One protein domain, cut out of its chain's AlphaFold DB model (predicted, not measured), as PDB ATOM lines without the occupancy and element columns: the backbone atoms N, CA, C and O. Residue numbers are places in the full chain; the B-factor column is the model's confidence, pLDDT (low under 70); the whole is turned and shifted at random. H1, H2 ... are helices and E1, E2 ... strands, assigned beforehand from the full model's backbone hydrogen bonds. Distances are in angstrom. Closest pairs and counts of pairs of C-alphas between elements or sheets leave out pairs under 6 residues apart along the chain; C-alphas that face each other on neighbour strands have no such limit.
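AT A GLANCE: This is residues 74 to 170 of the 204 residues of the protein "Hypothetical protein" of Symbiodinium natans (UniProt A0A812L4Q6). A strongly twisted sheet of four strands, E2 E1 E4 E3 in order and mixed, forms a wall with helix H1 over one face, two layers in all; past H1, away from the sheet, the short helix H2 ends a long link. The printed part has 97 residues and runs E1 E2 H1 E3 E4 H2, with 42 residues, under half, in named elements: mixed, helices and strands. It is compact, with a radius of gyration of the C-alphas of 12.7 A and spans of 32 by 30 by 23 A.

HOW THE PARTS SIT: Begin with E1, residues 74 to 78, and E2, residues 81 to 86, an antiparallel hairpin with N 76 and O 83 2.9 A apart, within hydrogen-bond range. Next find H1, residues 93 to 104, at a height of 6.7 A over the sheet; it lies over E1, slantwise at 58 degrees on the local plane, only just short of across. Its closest C-alphas to E2 are Ala 103 and Ala 83, 6.7 A apart. E3, residues 111 to 115, and E4, residues 136 to 142, form another antiparallel hairpin, with N 114 and O 139 at 2.9 A. E4 is parallel to E1 at 26 degrees, with N 138 and O 75 at 2.8 A. E2, H1 and E3 make a split strand-helix-strand unit, its strands running the same way with E1 and E4 between them; the crossover is right-handed. H2, residues 161 to 167, is close to but not clearly touching H1, the closest C-alphas being Glu 163 and Ala 95, 7.2 A apart. Every O i to N i+4 pair is within range in H1, but 1 of 3 in H2, beside 2 of 4 O i to N i+3 pairs.

IN THESE COORDINATES: Find C-alpha 74 at (158.910, 202.607, 148.463), where E1 begins, 12.9 A long; E2 measures 16.8 A. H1 runs 16.5 A from C-alpha 93, E3 13.1 A and E4 19.5 A. H2, 10.4 A, ends at C-alpha 167, (147.410, 207.800, 140.764).

THE WHOLE: The C-alphas farthest apart, Lys 134 and Ala 150, are 35.3 A from each other. The printed part has no cut; the links E3 to E4 and E4 to H2 are long. Confidence is under 70 in 35 residues, among them 143 to 170.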
ATOM      1  N   VAL A  74     159.056 203.988 147.997       78.12
ATOM      2  CA  VAL A  74     158.910 202.607 148.463       78.12
ATOM      3  C   VAL A  74     159.535 201.689 147.422       78.12
ATOM      4  O   VAL A  74     159.156 201.722 146.252       78.12
ATOM      5  N   MET A  75     160.493 200.864 147.832       81.44
ATOM      6  CA  MET A  75     161.029 199.805 146.983       81.44
ATOM      7  C   MET A  75     160.246 198.530 147.254       81.44
ATOM      8  O   MET A  75     160.353 197.954 148.330       81.44
ATOM      9  N   ALA A  76     159.454 198.093 146.287       83.12
ATOM     10  CA  ALA A  76     158.716 196.851 146.380       83.12
ATOM     11  C   ALA A  76     159.499 195.729 145.695       83.12
ATOM     12  O   ALA A  76     160.026 195.921 144.599       83.12
ATOM     13  N   THR A  77     159.567 194.563 146.330       80.62
ATOM     14  CA  THR A  77     160.219 193.368 145.777       80.62
ATOM     15  C   THR A  77     159.226 192.221 145.701       80.62
ATOM     16  O   THR A  77     158.535 191.928 146.673       80.62
ATOM     17  N   TYR A  78     159.144 191.574 144.542       81.50
ATOM     18  CA  TYR A  78     158.284 190.417 144.312       81.50
ATOM     19  C   TYR A  78     159.029 189.398 143.461       81.50
ATOM     20  O   TYR A  78     159.401 189.683 142.320       81.50
ATOM     21  N   LYS A  79     159.254 188.199 144.010       80.94
ATOM     22  CA  LYS A  79     160.095 187.170 143.378       80.94
ATOM     23  C   LYS A  79     161.477 187.763 143.052       80.94
ATOM     24  O   LYS A  79     162.146 188.264 143.948       80.94
ATOM     25  N   ASN A  80     161.883 187.747 141.783       74.81
ATOM     26  CA  ASN A  80     163.161 188.298 141.314       74.81
ATOM     27  C   ASN A  80     163.016 189.687 140.665       74.81
ATOM     28  O   ASN A  80     163.900 190.105 139.916       74.81
ATOM     29  N   LEU A  81     161.885 190.362 140.890       76.31
ATOM     30  CA  LEU A  81     161.569 191.673 140.333       76.31
ATOM     31  C   LEU A  81     161.547 192.725 141.441       76.31
ATOM     32  O   LEU A  81     161.135 192.452 142.572       76.31
ATOM     33  N   PHE A  82     161.917 193.949 141.084       78.81
ATOM     34  CA  PHE A  82     161.749 195.111 141.940       78.81
ATOM     35  C   PHE A  82     161.075 196.253 141.187       78.81
ATOM     36  O   PHE A  82     161.138 196.340 139.961       78.81
ATOM     37  N   ALA A  83     160.410 197.116 141.944       80.31
ATOM     38  CA  ALA A  83     159.823 198.347 141.451       80.31
ATOM     39  C   ALA A  83     160.015 199.444 142.496       80.31
ATOM     40  O   ALA A  83     159.788 199.229 143.690       80.31
ATOM     41  N   THR A  84     160.410 200.630 142.047       82.44
ATOM     42  CA  THR A  84     160.445 201.824 142.891       82.44
ATOM     43  C   THR A  84     159.156 202.602 142.690       82.44
ATOM     44  O   THR A  84     158.787 202.944 141.569       82.44
ATOM     45  N   ILE A  85     158.455 202.876 143.786       84.25
ATOM     46  CA  ILE A  85     157.181 203.583 143.775       84.25
ATOM     47  C   ILE A  85     157.345 204.878 144.540       84.25
ATOM     48  O   ILE A  85     157.638 204.879 145.735       84.25
ATOM     49  N   ASN A  86     157.113 205.982 143.843       80.38
ATOM     50  CA  ASN A  86     156.988 207.293 144.458       80.38
ATOM     51  C   ASN A  86     155.600 207.371 145.093       80.38
ATOM     52  O   ASN A  86     154.621 207.675 144.414       80.38
ATOM     53  N   ALA A  87     155.512 207.002 146.366       79.00
ATOM     54  CA  ALA A  87     154.278 207.087 147.125       79.00
ATOM     55  C   ALA A  87     154.180 208.450 147.812       79.00
ATOM     56  O   ALA A  87     155.175 209.150 147.973       79.00
ATOM     57  N   GLU A  88     152.981 208.837 148.241       77.81
ATOM     58  CA  GLU A  88     152.817 210.023 149.081       77.81
ATOM     59  C   GLU A  88     152.502 209.604 150.526       77.81
ATOM     60  O   GLU A  88     151.778 208.627 150.738       77.81
ATOM     61  N   PRO A  89     152.968 210.339 151.554       74.94
ATOM     62  CA  PRO A  89     152.789 209.939 152.954       74.94
ATOM     63  C   PRO A  89     151.323 209.769 153.378       74.94
ATOM     64  O   PRO A  89     151.011 209.007 154.289       74.94
ATOM     65  N   PHE A  90     150.401 210.487 152.738       77.62
ATOM     66  CA  PHE A  90     148.977 210.412 153.056       77.62
ATOM     67  C   PHE A  90     148.241 209.293 152.314       77.62
ATOM     68  O   PHE A  90     147.059 209.091 152.601       77.62
ATOM     69  N   TRP A  91     148.890 208.597 151.372       81.50
ATOM     70  CA  TRP A  91     148.282 207.446 150.712       81.50
ATOM     71  C   TRP A  91     147.895 206.402 151.745       81.50
ATOM     72  O   TRP A  91     148.557 206.236 152.770       81.50
ATOM     73  N   THR A  92     146.810 205.698 151.477       85.75
ATOM     74  CA  THR A  92     146.443 204.517 152.246       85.75
ATOM     75  C   THR A  92     147.318 203.327 151.847       85.75
ATOM     76  O   THR A  92     147.877 203.279 150.747       85.75
ATOM     77  N   LEU A  93     147.426 202.327 152.722       84.94
ATOM     78  CA  LEU A  93     148.080 201.066 152.375       84.94
ATOM     79  C   LEU A  93     147.408 200.396 151.162       84.94
ATOM     80  O   LEU A  93     148.099 199.807 150.332       84.94
ATOM     81  N   LYS A  94     146.084 200.544 151.002       86.19
ATOM     82  CA  LYS A  94     145.350 200.112 149.801       86.19
ATOM     83  C   LYS A  94     145.886 200.792 148.539       86.19
ATOM     84  O   LYS A  94     146.183 200.103 147.568       86.19
ATOM     85  N   ALA A  95     146.045 202.116 148.555       84.56
ATOM     86  CA  ALA A  95     146.584 202.862 147.416       84.56
ATOM     87  C   ALA A  95     148.005 202.399 147.045       84.56
ATOM     88  O   ALA A  95     148.301 202.207 145.866       84.56
ATOM     89  N   LEU A  96     148.853 202.122 148.044       86.94
ATOM     90  CA  LEU A  96     150.178 201.540 147.815       86.94
ATOM     91  C   LEU A  96     150.093 200.142 147.185       86.94
ATOM     92  O   LEU A  96     150.776 199.879 146.197       86.94
ATOM     93  N   LYS A  97     149.226 199.262 147.704       86.75
ATOM     94  CA  LYS A  97     148.985 197.922 147.139       86.75
ATOM     95  C   LYS A  97     148.531 198.002 145.675       86.75
ATOM     96  O   LYS A  97     149.039 197.256 144.846       86.75
ATOM     97  N   VAL A  98     147.647 198.934 145.321       85.06
ATOM     98  CA  VAL A  98     147.205 199.138 143.928       85.06
ATOM     99  C   VAL A  98     148.348 199.632 143.030       85.06
ATOM    100  O   VAL A  98     148.525 199.120 141.924       85.06
ATOM    101  N   ALA A  99     149.162 200.583 143.497       84.62
ATOM    102  CA  ALA A  99     150.316 201.069 142.736       84.62
ATOM    103  C   ALA A  99     151.339 199.949 142.469       84.62
ATOM    104  O   ALA A  99     151.812 199.791 141.345       84.62
ATOM    105  N   ILE A 100     151.617 199.127 143.486       85.62
ATOM    106  CA  ILE A 100     152.477 197.941 143.397       85.62
ATOM    107  C   ILE A 100     151.917 196.917 142.407       85.62
ATOM    108  O   ILE A 100     152.631 196.449 141.522       85.62
ATOM    109  N   ALA A 101     150.632 196.598 142.533       85.19
ATOM    110  CA  ALA A 101     149.922 195.689 141.644       85.19
ATOM    111  C   ALA A 101     150.039 196.118 140.175       85.19
ATOM    112  O   ALA A 101     150.412 195.320 139.317       85.19
ATOM    113  N   SER A 102     149.821 197.405 139.899       82.19
ATOM    114  CA  SER A 102     149.970 197.993 138.562       82.19
ATOM    115  C   SER A 102     151.419 197.955 138.043       82.19
ATOM    116  O   SER A 102     151.662 197.731 136.850       82.19
ATOM    117  N   ALA A 103     152.402 198.129 138.935       81.31
ATOM    118  CA  ALA A 103     153.820 198.060 138.590       81.31
ATOM    119  C   ALA A 103     154.235 196.650 138.141       81.31
ATOM    120  O   ALA A 103     154.879 196.512 137.101       81.31
ATOM    121  N   PHE A 104     153.823 195.619 138.885       79.75
ATOM    122  CA  PHE A 104     154.171 194.220 138.609       79.75
ATOM    123  C   PHE A 104     153.190 193.491 137.680       79.75
ATOM    124  O   PHE A 104     153.477 192.373 137.261       79.75
ATOM    125  N   GLY A 105     152.045 194.096 137.347       80.81
ATOM    126  CA  GLY A 105     150.996 193.440 136.559       80.81
ATOM    127  C   GLY A 105     150.309 192.291 137.306       80.81
ATOM    128  O   GLY A 105     149.894 191.317 136.684       80.81
ATOM    129  N   ILE A 106     150.216 192.386 138.634       78.50
ATOM    130  CA  ILE A 106     149.609 191.376 139.514       78.50
ATOM    131  C   ILE A 106     148.380 191.957 140.216       78.50
ATOM    132  O   ILE A 106     148.257 193.169 140.347       78.50
ATOM    133  N   GLY A 107     147.465 191.118 140.703       73.81
ATOM    134  CA  GLY A 107     146.348 191.596 141.524       73.81
ATOM    135  C   GLY A 107     146.819 192.021 142.921       73.81
ATOM    136  O   GLY A 107     147.583 191.305 143.560       73.81
ATOM    137  N   TRP A 108     146.341 193.155 143.441       70.19
ATOM    138  CA  TRP A 108     146.755 193.659 144.766       70.19
ATOM    139  C   TRP A 108     146.309 192.787 145.951       70.19
ATOM    140  O   TRP A 108     146.899 192.854 147.026       70.19
ATOM    141  N   HIS A 109     145.275 191.965 145.753       67.00
ATOM    142  CA  HIS A 109     144.821 190.955 146.713       67.00
ATOM    143  C   HIS A 109     145.732 189.726 146.766       67.00
ATOM    144  O   HIS A 109     145.591 188.907 147.659       67.00
ATOM    145  N   VAL A 110     146.629 189.565 145.792       67.75
ATOM    146  CA  VAL A 110     147.415 188.336 145.613       67.75
ATOM    147  C   VAL A 110     148.681 188.361 146.469       67.75
ATOM    148  O   VAL A 110     149.370 187.351 146.577       67.75
ATOM    149  N   PHE A 111     148.972 189.485 147.131       71.12
ATOM    150  CA  PHE A 111     150.156 189.620 147.961       71.12
ATOM    151  C   PHE A 111     149.908 190.339 149.286       71.12
ATOM    152  O   PHE A 111     149.076 191.240 149.420       71.12
ATOM    153  N   TYR A 112     150.713 189.958 150.266       79.19
ATOM    154  CA  TYR A 112     150.891 190.683 151.515       79.19
ATOM    155  C   TYR A 112     152.095 191.619 151.405       79.19
ATOM    156  O   TYR A 112     153.075 191.290 150.737       79.19
ATOM    157  N   ILE A 113     152.016 192.789 152.045       79.75
ATOM    158  CA  ILE A 113     153.142 193.723 152.136       79.75
ATOM    159  C   ILE A 113     153.787 193.537 153.503       79.75
ATOM    160  O   ILE A 113     153.122 193.714 154.523       79.75
ATOM    161  N   PHE A 114     155.077 193.227 153.504       77.75
ATOM    162  CA  PHE A 114     155.892 193.138 154.707       77.75
ATOM    163  C   PHE A 114     156.927 194.258 154.738       77.75
ATOM    164  O   PHE A 114     157.643 194.463 153.758       77.75
ATOM    165  N   GLU A 115     157.037 194.942 155.876       77.50
ATOM    166  CA  GLU A 115     158.168 195.816 156.201       77.50
ATOM    167  C   GLU A 115     158.997 195.123 157.294       77.50
ATOM    168  O   GLU A 115     158.556 194.958 158.435       77.50
ATOM    169  N   GLY A 116     160.195 194.650 156.941       76.69
ATOM    170  CA  GLY A 116     160.999 193.815 157.833       76.69
ATOM    171  C   GLY A 116     160.313 192.478 158.140       76.69
ATOM    172  O   GLY A 116     160.165 191.644 157.254       76.69
ATOM    173  N   ILE A 117     159.918 192.272 159.401       63.53
ATOM    174  CA  ILE A 117     159.297 191.024 159.887       63.53
ATOM    175  C   ILE A 117     157.778 191.128 160.106       63.53
ATOM    176  O   ILE A 117     157.152 190.136 160.465       63.53
ATOM    177  N   GLY A 118     157.190 192.318 159.938       75.00
ATOM    178  CA  GLY A 118     155.775 192.566 160.224       75.00
ATOM    179  C   GLY A 118     154.935 192.692 158.957       75.00
ATOM    180  O   GLY A 118     155.314 193.414 158.032       75.00
ATOM    181  N   GLU A 119     153.779 192.026 158.934       81.31
ATOM    182  CA  GLU A 119     152.767 192.238 157.898       81.31
ATOM    183  C   GLU A 119     152.055 193.582 158.108       81.31
ATOM    184  O   GLU A 119     151.681 193.962 159.219       81.31
ATOM    185  N   MET A 120     151.826 194.304 157.014       82.50
ATOM    186  CA  MET A 120     150.985 195.493 156.994       82.50
ATOM    187  C   MET A 120     149.540 195.096 156.642       82.50
ATOM    188  O   MET A 120     149.199 194.873 155.477       82.50
ATOM    189  N   GLU A 121     148.669 195.032 157.650       76.44
ATOM    190  CA  GLU A 121     147.303 194.498 157.490       76.44
ATOM    191  C   GLU A 121     146.234 195.583 157.233       76.44
ATOM    192  O   GLU A 121     145.264 195.367 156.504       76.44
ATOM    193  N   ASN A 122     146.393 196.788 157.795       81.56
ATOM    194  CA  ASN A 122     145.337 197.807 157.758       81.56
ATOM    195  C   ASN A 122     145.351 198.636 156.462       81.56
ATOM    196  O   ASN A 122     146.002 199.679 156.370       81.56
ATOM    197  N   ASN A 123     144.563 198.190 155.481       80.69
ATOM    198  CA  ASN A 123     144.438 198.801 154.155       80.69
ATOM    199  C   ASN A 123     143.990 200.275 154.168       80.69
ATOM    200  O   ASN A 123     144.338 201.012 153.248       80.69
ATOM    201  N   SER A 124     143.262 200.725 155.193       79.25
ATOM    202  CA  SER A 124     142.760 202.106 155.297       79.25
ATOM    203  C   SER A 124     143.731 203.049 156.011       79.25
ATOM    204  O   SER A 124     143.524 204.263 156.038       79.25
ATOM    205  N   LYS A 125     144.787 202.509 156.627       81.81
ATOM    206  CA  LYS A 125     145.752 203.295 157.391       81.81
ATOM    207  C   LYS A 125     146.731 204.000 156.445       81.81
ATOM    208  O   LYS A 125     147.110 203.462 155.405       81.81
ATOM    209  N   ARG A 126     147.113 205.233 156.794       82.19
ATOM    210  CA  ARG A 126     148.007 206.066 155.974       82.19
ATOM    211  C   ARG A 126     149.449 205.575 156.048       82.19
ATOM    212  O   ARG A 126     149.904 205.187 157.125       82.19
ATOM    213  N   LEU A 127     150.190 205.687 154.951       78.12
ATOM    214  CA  LEU A 127     151.595 205.290 154.882       78.12
ATOM    215  C   LEU A 127     152.456 206.031 155.901       78.12
ATOM    216  O   LEU A 127     153.265 205.393 156.552       78.12
ATOM    217  N   SER A 128     152.207 207.316 156.163       76.25
ATOM    218  CA  SER A 128     152.933 208.099 157.176       76.25
ATOM    219  C   SER A 128     152.851 207.526 158.594       76.25
ATOM    220  O   SER A 128     153.617 207.918 159.465       76.25
ATOM    221  N   THR A 129     151.875 206.653 158.855       77.56
ATOM    222  CA  THR A 129     151.661 206.008 160.161       77.56
ATOM    223  C   THR A 129     152.109 204.550 160.198       77.56
ATOM    224  O   THR A 129     152.030 203.916 161.250       77.56
ATOM    225  N   LEU A 130     152.492 204.004 159.048       72.38
ATOM    226  CA  LEU A 130     152.891 202.614 158.877       72.38
ATOM    227  C   LEU A 130     154.367 202.512 158.507       72.38
ATOM    228  O   LEU A 130     155.083 201.746 159.128       72.38
ATOM    229  N   ILE A 131     154.802 203.335 157.557       70.38
ATOM    230  CA  ILE A 131     156.161 203.408 157.050       70.38
ATOM    231  C   ILE A 131     156.775 204.708 157.593       70.38
ATOM    232  O   ILE A 131     156.392 205.806 157.182       70.38
ATOM    233  N   PRO A 132     157.705 204.634 158.551       58.72
ATOM    234  CA  PRO A 132     158.236 205.824 159.205       58.72
ATOM    235  C   PRO A 132     159.361 206.507 158.414       58.72
ATOM    236  O   PRO A 132     159.815 207.578 158.819       58.72
ATOM    237  N   ARG A 133     159.881 205.891 157.339       65.00
ATOM    238  CA  ARG A 133     161.156 206.296 156.719       65.00
ATOM    239  C   ARG A 133     161.119 206.313 155.190       65.00
ATOM    240  O   ARG A 133     160.550 205.430 154.556       65.00
ATOM    241  N   LYS A 134     161.813 207.302 154.614       67.00
ATOM    242  CA  LYS A 134     162.182 207.364 153.191       67.00
ATOM    243  C   LYS A 134     163.016 206.138 152.804       67.00
ATOM    244  O   LYS A 134     163.900 205.743 153.561       67.00
ATOM    245  N   GLY A 135     162.771 205.585 151.615       66.19
ATOM    246  CA  GLY A 135     163.544 204.456 151.085       66.19
ATOM    247  C   GLY A 135     163.199 203.117 151.734       66.19
ATOM    248  O   GLY A 135     164.031 202.216 151.748       66.19
ATOM    249  N   CYS A 136     161.997 202.996 152.301       75.19
ATOM    250  CA  CYS A 136     161.520 201.744 152.868       75.19
ATOM    251  C   CYS A 136     161.476 200.650 151.793       75.19
ATOM    252  O   CYS A 136     160.975 200.865 150.682       75.19
ATOM    253  N   VAL A 137     162.005 199.479 152.144       78.50
ATOM    254  CA  VAL A 137     161.928 198.276 151.321       78.50
ATOM    255  C   VAL A 137     160.780 197.431 151.844       78.50
ATOM    256  O   VAL A 137     160.763 197.061 153.019       78.50
ATOM    257  N   VAL A 138     159.843 197.117 150.958       83.12
ATOM    258  CA  VAL A 138     158.741 196.210 151.242       83.12
ATOM    259  C   VAL A 138     158.871 194.931 150.430       83.12
ATOM    260  O   VAL A 138     159.224 194.935 149.243       83.12
ATOM    261  N   HIS A 139     158.568 193.816 151.081       82.19
ATOM    262  CA  HIS A 139     158.582 192.496 150.475       82.19
ATOM    263  C   HIS A 139     157.157 192.034 150.211       82.19
ATOM    264  O   HIS A 139     156.279 192.155 151.067       82.19
ATOM    265  N   LEU A 140     156.936 191.524 149.003       83.94
ATOM    266  CA  LEU A 140     155.648 191.038 148.543       83.94
ATOM    267  C   LEU A 140     155.667 189.518 148.590       83.94
ATOM    268  O   LEU A 140     156.448 188.874 147.888       83.94
ATOM    269  N   LEU A 141     154.808 188.956 149.432       79.38
ATOM    270  CA  LEU A 141     154.641 187.513 149.577       79.38
ATOM    271  C   LEU A 141     153.319 187.098 148.941       79.38
ATOM    272  O   LEU A 141     152.276 187.638 149.305       79.38
ATOM    273  N   ASP A 142     153.384 186.152 147.999       78.00
ATOM    274  CA  ASP A 142     152.198 185.535 147.397       78.00
ATOM    275  C   ASP A 142     151.311 184.953 148.504       78.00
ATOM    276  O   ASP A 142     151.792 184.207 149.359       78.00
ATOM    277  N   GLN A 143     150.006 185.238 148.467       66.62
ATOM    278  CA  GLN A 143     149.052 184.649 149.420       66.62
ATOM    279  C   GLN A 143     148.879 183.124 149.234       66.62
ATOM    280  O   GLN A 143     148.261 182.460 150.069       66.62
ATOM    281  N   GLY A 144     149.451 182.550 148.165       57.38
ATOM    282  CA  GLY A 144     149.299 181.145 147.787       57.38
ATOM    283  C   GLY A 144     147.850 180.767 147.447       57.38
ATOM    284  O   GLY A 144     146.952 181.605 147.450       57.38
ATOM    285  N   ASP A 145     147.603 179.475 147.203       48.34
ATOM    286  CA  ASP A 145     146.277 178.895 146.899       48.34
ATOM    287  C   ASP A 145     145.234 179.035 148.028       48.34
ATOM    288  O   ASP A 145     144.114 178.540 147.907       48.34
ATOM    289  N   ARG A 146     145.558 179.709 149.142       50.97
ATOM    290  CA  ARG A 146     144.612 179.909 150.251       50.97
ATOM    291  C   ARG A 146     143.437 180.821 149.891       50.97
ATOM    292  O   ARG A 146     142.468 180.841 150.641       50.97
ATOM    293  N   TYR A 147     143.480 181.511 148.751       46.56
ATOM    294  CA  TYR A 147     142.353 182.270 148.211       46.56
ATOM    295  C   TYR A 147     142.289 182.138 146.676       46.56
ATOM    296  O   TYR A 147     142.857 182.935 145.933       46.56
ATOM    297  N   GLN A 148     141.602 181.099 146.190       42.06
ATOM    298  CA  GLN A 148     141.205 180.959 144.780       42.06
ATOM    299  C   GLN A 148     139.922 181.768 144.470       42.06
ATOM    300  O   GLN A 148     139.183 182.140 145.380       42.06
ATOM    301  N   PRO A 149     139.698 182.144 143.199       48.34
ATOM    302  CA  PRO A 149     139.413 183.519 142.798       48.34
ATOM    303  C   PRO A 149     137.920 183.845 142.714       48.34
ATOM    304  O   PRO A 149     137.137 183.025 142.252       48.34
ATOM    305  N   ALA A 150     137.558 185.091 143.046       35.97
ATOM    306  CA  ALA A 150     136.430 185.814 142.430       35.97
ATOM    307  C   ALA A 150     136.385 187.315 142.790       35.97
ATOM    308  O   ALA A 150     135.350 187.951 142.608       35.97
ATOM    309  N   ALA A 151     137.457 187.915 143.321       45.12
ATOM    310  CA  ALA A 151     137.463 189.363 143.505       45.12
ATOM    311  C   ALA A 151     137.853 190.008 142.162       45.12
ATOM    312  O   ALA A 151     138.963 189.742 141.688       45.12
ATOM    313  N   PRO A 152     136.962 190.784 141.512       51.56
ATOM    314  CA  PRO A 152     137.289 191.468 140.265       51.56
ATOM    315  C   PRO A 152     138.570 192.285 140.447       51.56
ATOM    316  O   PRO A 152     138.812 192.826 141.527       51.56
ATOM    317  N   GLN A 153     139.407 192.351 139.404       47.53
ATOM    318  CA  GLN A 153     140.541 193.272 139.409       47.53
ATOM    319  C   GLN A 153     139.986 194.672 139.673       47.53
ATOM    320  O   GLN A 153     139.194 195.154 138.861       47.53
ATOM    321  N   PRO A 154     140.345 195.318 140.787       49.97
ATOM    322  CA  PRO A 154     139.841 196.642 141.041       49.97
ATOM    323  C   PRO A 154     140.517 197.590 140.083       49.97
ATOM    324  O   PRO A 154     141.739 197.589 139.896       49.97
ATOM    325  N   THR A 155     139.678 198.385 139.456       56.12
ATOM    326  CA  THR A 155     140.103 199.474 138.608       56.12
ATOM    327  C   THR A 155     140.465 200.655 139.507       56.12
ATOM    328  O   THR A 155     140.268 200.650 140.725       56.12
ATOM    329  N   PHE A 156     140.990 201.727 138.922       52.88
ATOM    330  CA  PHE A 156     141.182 202.988 139.646       52.88
ATOM    331  C   PHE A 156     139.883 203.539 140.271       52.88
ATOM    332  O   PHE A 156     139.946 204.508 141.021       52.88
ATOM    333  N   ASP A 157     138.731 202.943 139.961       56.00
ATOM    334  CA  ASP A 157     137.411 203.335 140.443       56.00
ATOM    335  C   ASP A 157     137.154 202.872 141.893       56.00
ATOM    336  O   ASP A 157     136.274 203.409 142.558       56.00
ATOM    337  N   ASP A 158     137.976 201.958 142.429       55.75
ATOM    338  CA  ASP A 158     137.913 201.482 143.823       55.75
ATOM    339  C   ASP A 158     138.684 202.353 144.832       55.75
ATOM    340  O   ASP A 158     138.795 202.019 146.023       55.75
ATOM    341  N   LEU A 159     139.271 203.451 144.359       57.59
ATOM    342  CA  LEU A 159     140.012 204.426 145.153       57.59
ATOM    343  C   LEU A 159     139.142 205.659 145.402       57.59
ATOM    344  O   LEU A 159     138.344 206.053 144.555       57.59
ATOM    345  N   SER A 160     139.308 206.308 146.558       61.41
ATOM    346  CA  SER A 160     138.566 207.542 146.827       61.41
ATOM    347  C   SER A 160     138.936 208.635 145.808       61.41
ATOM    348  O   SER A 160     140.052 208.667 145.287       61.41
ATOM    349  N   TYR A 161     138.003 209.550 145.517       45.81
ATOM    350  CA  TYR A 161     138.131 210.560 144.453       45.81
ATOM    351  C   TYR A 161     139.440 211.400 144.467       45.81
ATOM    352  O   TYR A 161     139.926 211.738 143.386       45.81
ATOM    353  N   PRO A 162     140.098 211.704 145.612       59.06
ATOM    354  CA  PRO A 162     141.433 212.315 145.575       59.06
ATOM    355  C   PRO A 162     142.582 211.329 145.282       59.06
ATOM    356  O   PRO A 162     143.604 211.749 144.743       59.06
ATOM    357  N   GLU A 163     142.450 210.045 145.613       52.03
ATOM    358  CA  GLU A 163     143.489 209.020 145.418       52.03
ATOM    359  C   GLU A 163     143.549 208.546 143.958       52.03
ATOM    360  O   GLU A 163     144.627 208.508 143.364       52.03
ATOM    361  N   ALA A 164     142.391 208.262 143.349       55.00
ATOM    362  CA  ALA A 164     142.297 207.807 141.959       55.00
ATOM    363  C   ALA A 164     142.876 208.834 140.972       55.00
ATOM    364  O   ALA A 164     143.653 208.493 140.079       55.00
ATOM    365  N   SER A 165     142.520 210.110 141.163       50.28
ATOM    366  CA  SER A 165     142.955 211.222 140.310       50.28
ATOM    367  C   SER A 165     144.477 211.421 140.346       50.28
ATOM    368  O   SER A 165     145.104 211.639 139.310       50.28
ATOM    369  N   ARG A 166     145.101 211.258 141.522       58.88
ATOM    370  CA  ARG A 166     146.557 211.412 141.701       58.88
ATOM    371  C   ARG A 166     147.344 210.221 141.164       58.88
ATOM    372  O   ARG A 166     148.412 210.405 140.587       58.88
ATOM    373  N   LEU A 167     146.790 209.018 141.280       54.22
ATOM    374  CA  LEU A 167     147.410 207.800 140.764       54.22
ATOM    375  C   LEU A 167     147.347 207.693 139.231       54.22
ATOM    376  O   LEU A 167     148.298 207.194 138.635       54.22
ATOM    377  N   ARG A 168     146.299 208.217 138.571       51.53
ATOM    378  CA  ARG A 168     146.198 208.240 137.093       51.53
ATOM    379  C   ARG A 168     147.294 209.078 136.414       51.53
ATOM    380  O   ARG A 168     147.582 208.851 135.243       51.53
ATOM    381  N   GLY A 169     147.908 210.025 137.131       42.75
ATOM    382  CA  GLY A 169     149.032 210.839 136.649       42.75
ATOM    383  C   GLY A 169     150.412 210.372 137.122       42.75
ATOM    384  O   GLY A 169     151.423 210.946 136.712       42.75
ATOM    385  N   LEU A 170     150.478 209.354 137.987       49.59
ATOM    386  CA  LEU A 170     151.738 208.876 138.538       49.59
ATOM    387  C   LEU A 170     152.484 208.065 137.475       49.59
ATOM    388  O   LEU A 170     152.072 206.966 137.099       49.59
TER     389      LEU A 170